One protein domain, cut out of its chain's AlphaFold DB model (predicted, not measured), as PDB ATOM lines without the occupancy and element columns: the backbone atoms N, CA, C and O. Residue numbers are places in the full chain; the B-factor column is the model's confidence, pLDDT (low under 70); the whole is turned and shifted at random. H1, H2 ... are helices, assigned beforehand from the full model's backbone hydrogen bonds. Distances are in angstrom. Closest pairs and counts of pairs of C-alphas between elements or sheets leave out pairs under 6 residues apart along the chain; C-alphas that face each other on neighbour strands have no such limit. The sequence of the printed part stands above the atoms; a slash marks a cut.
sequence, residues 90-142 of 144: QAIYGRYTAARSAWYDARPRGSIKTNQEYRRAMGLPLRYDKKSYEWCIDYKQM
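Overview. This is residues 90 to 142 of the 144 residues of an uncharacterized protein of Verticillium dahliae (strain VdLs.17 / ATCC MYA-4575 / FGSC 10137) (UniProt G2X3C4). One long helix, H1, runs along the longest axis, and the rest of the printed part folds back beside it in an open arc with two short helices. H2 crosses H1 near residues 100 to 104, while H3 lies toward the end where H1 begins and is apart from it. Residues 106 to 111 stick out past the other end of H1. The printed part has 53 residues with three named helices, H1, H2 and H3 in that order, no named strand, and the class all helix. It is only just loose, close to compact, with a radius of gyration of the C-alphas of 12.0 A and spans of 34 by 23 by 16 A.

Arrangement. H1, residues 90 to 105, and H2, residues 115 to 121, only just touch, with 3 pairs of C-alphas within 8 A. The closest C-alphas are those of Arg 100 and Tyr 118, 6.7 A apart, and H1 touches H2 with residues 100 to 104 alone. Their lines are about perpendicular, at 80 degrees. H3, residues 130 to 135, is apart from H1 and from H2. In H1, H2 and H3 every O i to N i+4 pair is within hydrogen-bond range.

Along the chain. H1 begins at C-alpha 90 at (86.070, 115.635, -14.249) and ends at C-alpha 105 at (78.551, 95.163, -10.679), 22.1 A from first to last C-alpha. H2 is 10.0 A long from C-alpha 115 to C-alpha 121. H3 is 8.6 A long from C-alpha 130 to C-alpha 135, which is at (79.850, 116.525, -25.084).

Size, cuts and confidence. The two C-alphas farthest apart, those of Arg 109 and Lys 131, are 33.9 A apart, while those of Gln 90 and Met 142, the first and last printed, are 8.6 A apart. The links from H1 to H2, 9 residues, and from H2 to H3, 8 residues, are short. The printed part has no cut. Its mean pLDDT is 87.2, and no printed residue is under 70.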
ATOM      1  N   GLN A  90      85.458 116.860 -14.752       88.25
ATOM      2  CA  GLN A  90      86.070 115.635 -14.249       88.25
ATOM      3  C   GLN A  90      85.274 115.026 -13.081       88.25
ATOM      4  O   GLN A  90      85.139 113.804 -13.007       88.25
ATOM      5  N   ALA A  91      84.685 115.849 -12.206       88.12
ATOM      6  CA  ALA A  91      83.816 115.364 -11.135       88.12
ATOM      7  C   ALA A  91      82.471 114.846 -11.677       88.12
ATOM      8  O   ALA A  91      81.980 113.824 -11.198       88.12
ATOM      9  N   ILE A  92      81.886 115.504 -12.686       87.69
ATOM     10  CA  ILE A  92      80.646 115.061 -13.350       87.69
ATOM     11  C   ILE A  92      80.864 113.701 -14.035       87.69
ATOM     12  O   ILE A  92      80.120 112.750 -13.781       87.69
ATOM     13  N   TYR A  93      81.911 113.583 -14.856       89.19
ATOM     14  CA  TYR A  93      82.250 112.349 -15.568       89.19
ATOM     15  C   TYR A  93      82.667 111.214 -14.617       89.19
ATOM     16  O   TYR A  93      82.275 110.059 -14.814       89.19
ATOM     17  N   GLY A  94      83.391 111.540 -13.539       89.81
ATOM     18  CA  GLY A  94      83.732 110.600 -12.470       89.81
ATOM     19  C   GLY A  94      82.491 110.019 -11.788       89.81
ATOM     20  O   GLY A  94      82.373 108.797 -11.687       89.81
ATOM     21  N   ARG A  95      81.516 110.865 -11.408       90.81
ATOM     22  CA  ARG A  95      80.236 110.412 -10.829       90.81
ATOM     23  C   ARG A  95      79.453 109.511 -11.786       90.81
ATOM     24  O   ARG A  95      78.980 108.463 -11.360       90.81
ATOM     25  N   TYR A  96      79.353 109.875 -13.068       89.75
ATOM     26  CA  TYR A  96      78.709 109.026 -14.081       89.75
ATOM     27  C   TYR A  96      79.399 107.658 -14.208       89.75
ATOM     28  O   TYR A  96      78.721 106.631 -14.240       89.75
ATOM     29  N   THR A  97      80.734 107.635 -14.247       90.38
ATOM     30  CA  THR A  97      81.511 106.398 -14.416       90.38
ATOM     31  C   THR A  97      81.359 105.472 -13.210       90.38
ATOM     32  O   THR A  97      81.077 104.290 -13.396       90.38
ATOM     33  N   ALA A  98      81.464 106.008 -11.989       93.00
ATOM     34  CA  ALA A  98      81.322 105.245 -10.748       93.00
ATOM     35  C   ALA A  98      79.895 104.705 -10.533       93.00
ATOM     36  O   ALA A  98      79.717 103.556 -10.129       93.00
ATOM     37  N   ALA A  99      78.865 105.498 -10.854       91.50
ATOM     38  CA  ALA A  99      77.480 105.030 -10.814       91.50
ATOM     39  C   ALA A  99      77.222 103.924 -11.856       91.50
ATOM     40  O   ALA A  99      76.521 102.953 -11.568       91.50
ATOM     41  N   ARG A 100      77.837 104.020 -13.046       92.88
ATOM     42  CA  ARG A 100      77.728 102.988 -14.087       92.88
ATOM     43  C   ARG A 100      78.455 101.695 -13.725       92.88
ATOM     44  O   ARG A 100      77.911 100.633 -14.012       92.88
ATOM     45  N   SER A 101      79.643 101.755 -13.116       92.25
ATOM     46  CA  SER A 101      80.329 100.544 -12.644       92.25
ATOM     47  C   SER A 101      79.520  99.870 -11.540       92.25
ATOM     48  O   SER A 101      79.129  98.725 -11.722       92.25
ATOM     49  N   ALA A 102      79.111 100.602 -10.497       94.12
ATOM     50  CA  ALA A 102      78.290 100.050  -9.417       94.12
ATOM     51  C   ALA A 102      76.990  99.389  -9.927       94.12
ATOM     52  O   ALA A 102      76.628  98.304  -9.475       94.12
ATOM     53  N   TRP A 103      76.318  99.990 -10.918       93.38
ATOM     54  CA  TRP A 103      75.130  99.399 -11.546       93.38
ATOM     55  C   TRP A 103      75.442  98.155 -12.401       93.38
ATOM     56  O   TRP A 103      74.659  97.204 -12.425       93.38
ATOM     57  N   TYR A 104      76.587  98.124 -13.093       92.69
ATOM     58  CA  TYR A 104      77.062  96.921 -13.781       92.69
ATOM     59  C   TYR A 104      77.456  95.814 -12.797       92.69
ATOM     60  O   TYR A 104      77.191  94.650 -13.092       92.69
ATOM     61  N   ASP A 105      78.060  96.136 -11.660       92.31
ATOM     62  CA  ASP A 105      78.551  95.163 -10.679       92.31
ATOM     63  C   ASP A 105      77.401  94.559  -9.859       92.31
ATOM     64  O   ASP A 105      77.392  93.356  -9.601       92.31
ATOM     65  N   ALA A 106      76.361  95.350  -9.573       91.00
ATOM     66  CA  ALA A 106      75.111  94.884  -8.970       91.00
ATOM     67  C   ALA A 106      74.241  94.008  -9.901       91.00
ATOM     68  O   ALA A 106      73.275  93.399  -9.439       91.00
ATOM     69  N   ARG A 107      74.537  93.931 -11.211       89.69
ATOM     70  CA  ARG A 107      73.756  93.115 -12.160       89.69
ATOM     71  C   ARG A 107      74.213  91.647 -12.183       89.69
ATOM     72  O   ARG A 107      75.410  91.393 -12.362       89.69
ATOM     73  N   PRO A 108      73.283  90.670 -12.105       88.50
ATOM     74  CA  PRO A 108      73.630  89.253 -12.033       88.50
ATOM     75  C   PRO A 108      74.332  88.765 -13.308       88.50
ATOM     76  O   PRO A 108      74.098  89.276 -14.409       88.50
ATOM     77  N   ARG A 109      75.193  87.746 -13.165       84.81
ATOM     78  CA  ARG A 109      75.875  87.093 -14.298       84.81
ATOM     79  C   ARG A 109      74.854  86.653 -15.355       84.81
ATOM     80  O   ARG A 109      73.809  86.109 -15.021       84.81
ATOM     81  N   GLY A 110      75.167  86.906 -16.625       83.12
ATOM     82  CA  GLY A 110      74.263  86.663 -17.755       83.12
ATOM     83  C   GLY A 110      73.335  87.835 -18.102       83.12
ATOM     84  O   GLY A 110      72.842  87.885 -19.224       83.12
ATOM     85  N   SER A 111      73.146  88.825 -17.217       84.75
ATOM     86  CA  SER A 111      72.478  90.072 -17.615       84.75
ATOM     87  C   SER A 111      73.301  90.830 -18.652       84.75
ATOM     88  O   SER A 111      74.515  90.991 -18.504       84.75
ATOM     89  N   ILE A 112      72.614  91.372 -19.656       82.56
ATOM     90  CA  ILE A 112      73.193  92.304 -20.626       82.56
ATOM     91  C   ILE A 112      73.731  93.538 -19.865       82.56
ATOM     92  O   ILE A 112      73.183  93.945 -18.837       82.56
ATOM     93  N   LYS A 113      74.855  94.112 -20.309       87.56
ATOM     94  CA  LYS A 113      75.480  95.292 -19.680       87.56
ATOM     95  C   LYS A 113      75.647  96.427 -20.692       87.56
ATOM     96  O   LYS A 113      76.757  96.885 -20.955       87.56
ATOM     97  N   THR A 114      74.544  96.860 -21.311       89.25
ATOM     98  CA  THR A 114      74.574  97.997 -22.247       89.25
ATOM     99  C   THR A 114      74.444  99.340 -21.535       89.25
ATOM    100  O   THR A 114      73.749  99.495 -20.530       89.25
ATOM    101  N   ASN A 115      75.034 100.370 -22.147       86.62
ATOM    102  CA  ASN A 115      74.873 101.752 -21.697       86.62
ATOM    103  C   ASN A 115      73.420 102.257 -21.874       86.62
ATOM    104  O   ASN A 115      73.005 103.189 -21.192       86.62
ATOM    105  N   GLN A 116      72.615 101.637 -22.755       88.06
ATOM    106  CA  GLN A 116      71.178 101.928 -22.847       88.06
ATOM    107  C   GLN A 116      70.405 101.446 -21.616       88.06
ATOM    108  O   GLN A 116      69.558 102.183 -21.121       88.06
ATOM    109  N   GLU A 117      70.664 100.235 -21.120       90.50
ATOM    110  CA  GLU A 117      69.951  99.707 -19.949       90.50
ATOM    111  C   GLU A 117      70.318 100.465 -18.675       90.50
ATOM    112  O   GLU A 117      69.422 100.793 -17.903       90.50
ATOM    113  N   TYR A 118      71.595 100.830 -18.509       90.81
ATOM    114  CA  TYR A 118      72.020 101.743 -17.446       90.81
ATOM    115  C   TYR A 118      71.222 103.057 -17.491       90.81
ATOM    116  O   TYR A 118      70.692 103.508 -16.479       90.81
ATOM    117  N   ARG A 119      71.063 103.646 -18.685       89.88
ATOM    118  CA  ARG A 119      70.279 104.877 -18.867       89.88
ATOM    119  C   ARG A 119      68.799 104.677 -18.533       89.88
ATOM    120  O   ARG A 119      68.256 105.505 -17.814       89.88
ATOM    121  N   ARG A 120      68.178 103.567 -18.958       90.25
ATOM    122  CA  ARG A 120      66.795 103.210 -18.572       90.25
ATOM    123  C   ARG A 120      66.643 103.107 -17.051       90.25
ATOM    124  O   ARG A 120      65.722 103.695 -16.501       90.25
ATOM    125  N   ALA A 121      67.551 102.393 -16.384       90.44
ATOM    126  CA  ALA A 121      67.498 102.172 -14.939       90.44
ATOM    127  C   ALA A 121      67.717 103.458 -14.123       90.44
ATOM    128  O   ALA A 121      67.090 103.634 -13.086       90.44
ATOM    129  N   MET A 122      68.560 104.372 -14.611       89.50
ATOM    130  CA  MET A 122      68.838 105.666 -13.974       89.50
ATOM    131  C   MET A 122      67.887 106.796 -14.420       89.50
ATOM    132  O   MET A 122      68.173 107.964 -14.160       89.50
ATOM    133  N   GLY A 123      66.797 106.490 -15.137       89.94
ATOM    134  CA  GLY A 123      65.840 107.490 -15.636       89.94
ATOM    135  C   GLY A 123      66.412 108.482 -16.664       89.94
ATOM    136  O   GLY A 123      65.808 109.517 -16.935       89.94
ATOM    137  N   LEU A 124      67.582 108.194 -17.239       88.25
ATOM    138  CA  LEU A 124      68.257 109.057 -18.206       88.25
ATOM    139  C   LEU A 124      67.626 108.900 -19.602       88.25
ATOM    140  O   LEU A 124      67.284 107.779 -19.996       88.25
ATOM    141  N   PRO A 125      67.548 109.973 -20.418       88.31
ATOM    142  CA  PRO A 125      67.040 109.884 -21.784       88.31
ATOM    143  C   PRO A 125      67.746 108.785 -22.587       88.31
ATOM    144  O   PRO A 125      68.977 108.720 -22.621       88.31
ATOM    145  N   LEU A 126      66.994 107.911 -23.263       86.38
ATOM    146  CA  LEU A 126      67.589 106.831 -24.068       86.38
ATOM    147  C   LEU A 126      68.281 107.374 -25.326       86.38
ATOM    148  O   LEU A 126      69.283 106.818 -25.770       86.38
ATOM    149  N   ARG A 127      67.754 108.471 -25.879       87.94
ATOM    150  CA  ARG A 127      68.308 109.202 -27.022       87.94
ATOM    151  C   ARG A 127      68.930 110.501 -26.507       87.94
ATOM    152  O   ARG A 127      68.313 111.193 -25.704       87.94
ATOM    153  N   TYR A 128      70.133 110.817 -26.973       83.19
ATOM    154  CA  TYR A 128      70.698 112.167 -26.933       83.19
ATOM    155  C   TYR A 128      70.893 112.631 -28.372       83.19
ATOM    156  O   TYR A 128      71.215 111.822 -29.245       83.19
ATOM    157  N   ASP A 129      70.762 113.931 -28.601       85.88
ATOM    158  CA  ASP A 129      71.237 114.572 -29.822       85.88
ATOM    159  C   ASP A 129      72.747 114.375 -29.964       85.88
ATOM    160  O   ASP A 129      73.473 114.309 -28.968       85.88
ATOM    161  N   LYS A 130      73.240 114.322 -31.207       85.12
ATOM    162  CA  LYS A 130      74.654 114.036 -31.499       85.12
ATOM    163  C   LYS A 130      75.611 114.943 -30.705       85.12
ATOM    164  O   LYS A 130      76.545 114.434 -30.097       85.12
ATOM    165  N   LYS A 131      75.315 116.247 -30.623       84.12
ATOM    166  CA  LYS A 131      76.088 117.232 -29.840       84.12
ATOM    167  C   LYS A 131      76.133 116.883 -28.346       84.12
ATOM    168  O   LYS A 131      77.208 116.834 -27.761       84.12
ATOM    169  N   SER A 132      74.976 116.603 -27.749       80.19
ATOM    170  CA  SER A 132      74.832 116.250 -26.330       80.19
ATOM    171  C   SER A 132      75.511 114.918 -25.990       80.19
ATOM    172  O   SER A 132      76.017 114.748 -24.885       80.19
ATOM    173  N   TYR A 133      75.552 113.982 -26.946       82.88
ATOM    174  CA  TYR A 133      76.332 112.752 -26.826       82.88
ATOM    175  C   TYR A 133      77.839 113.027 -26.897       82.88
ATOM    176  O   TYR A 133      78.564 112.622 -25.997       82.88
ATOM    177  N   GLU A 134      78.315 113.761 -27.907       83.75
ATOM    178  CA  GLU A 134      79.739 114.092 -28.078       83.75
ATOM    179  C   GLU A 134      80.315 114.883 -26.892       83.75
ATOM    180  O   GLU A 134      81.435 114.609 -26.461       83.75
ATOM    181  N   TRP A 135      79.522 115.785 -26.307       80.44
ATOM    182  CA  TRP A 135      79.850 116.525 -25.084       80.44
ATOM    183  C   TRP A 135      80.030 115.610 -23.858       80.44
ATOM    184  O   TRP A 135      80.812 115.931 -22.968       80.44
ATOM    185  N   CYS A 136      79.350 114.454 -23.802       77.44
ATOM    186  CA  CYS A 136      79.412 113.531 -22.663       77.44
ATOM    187  C   CYS A 136      80.303 112.287 -22.859       77.44
ATOM    188  O   CYS A 136      80.328 111.434 -21.971       77.44
ATOM    189  N   ILE A 137      81.015 112.152 -23.989       80.69
ATOM    190  CA  ILE A 137      81.973 111.047 -24.218       80.69
ATOM    191  C   ILE A 137      83.228 111.205 -23.347       80.69
ATOM    192  O   ILE A 137      83.717 110.219 -22.801       80.69
ATOM    193  N   ASP A 138      83.740 112.429 -23.219       80.56
ATOM    194  CA  ASP A 138      84.982 112.760 -22.514       80.56
ATOM    195  C   ASP A 138      84.763 114.039 -21.693       80.56
ATOM    196  O   ASP A 138      84.214 115.020 -22.195       80.56
ATOM    197  N   TYR A 139      85.229 114.057 -20.443       81.06
ATOM    198  CA  TYR A 139      85.187 115.247 -19.592       81.06
ATOM    199  C   TYR A 139      85.908 116.446 -20.229       81.06
ATOM    200  O   TYR A 139      85.497 117.583 -20.023       81.06
ATOM    201  N   LYS A 140      86.928 116.225 -21.066       84.56
ATOM    202  CA  LYS A 140      87.623 117.311 -21.780       84.56
ATOM    203  C   LYS A 140      86.710 118.070 -22.750       84.56
ATOM    204  O   LYS A 140      86.977 119.235 -23.029       84.56
ATOM    205  N   GLN A 141      85.638 117.436 -23.231       78.88
ATOM    206  CA  GLN A 141      84.634 118.055 -24.102       78.88
ATOM    207  C   GLN A 141      83.567 118.824 -23.308       78.88
ATOM    208  O   GLN A 141      82.890 119.668 -23.883       78.88
ATOM    209  N   MET A 142      83.442 118.585 -21.995       76.56
ATOM    210  CA  MET A 142      82.493 119.298 -21.130       76.56
ATOM    211  C   MET A 142      82.969 120.705 -20.727       76.56
ATOM    212  O   MET A 142      82.188 121.491 -20.200       76.56
TER     213      MET A 142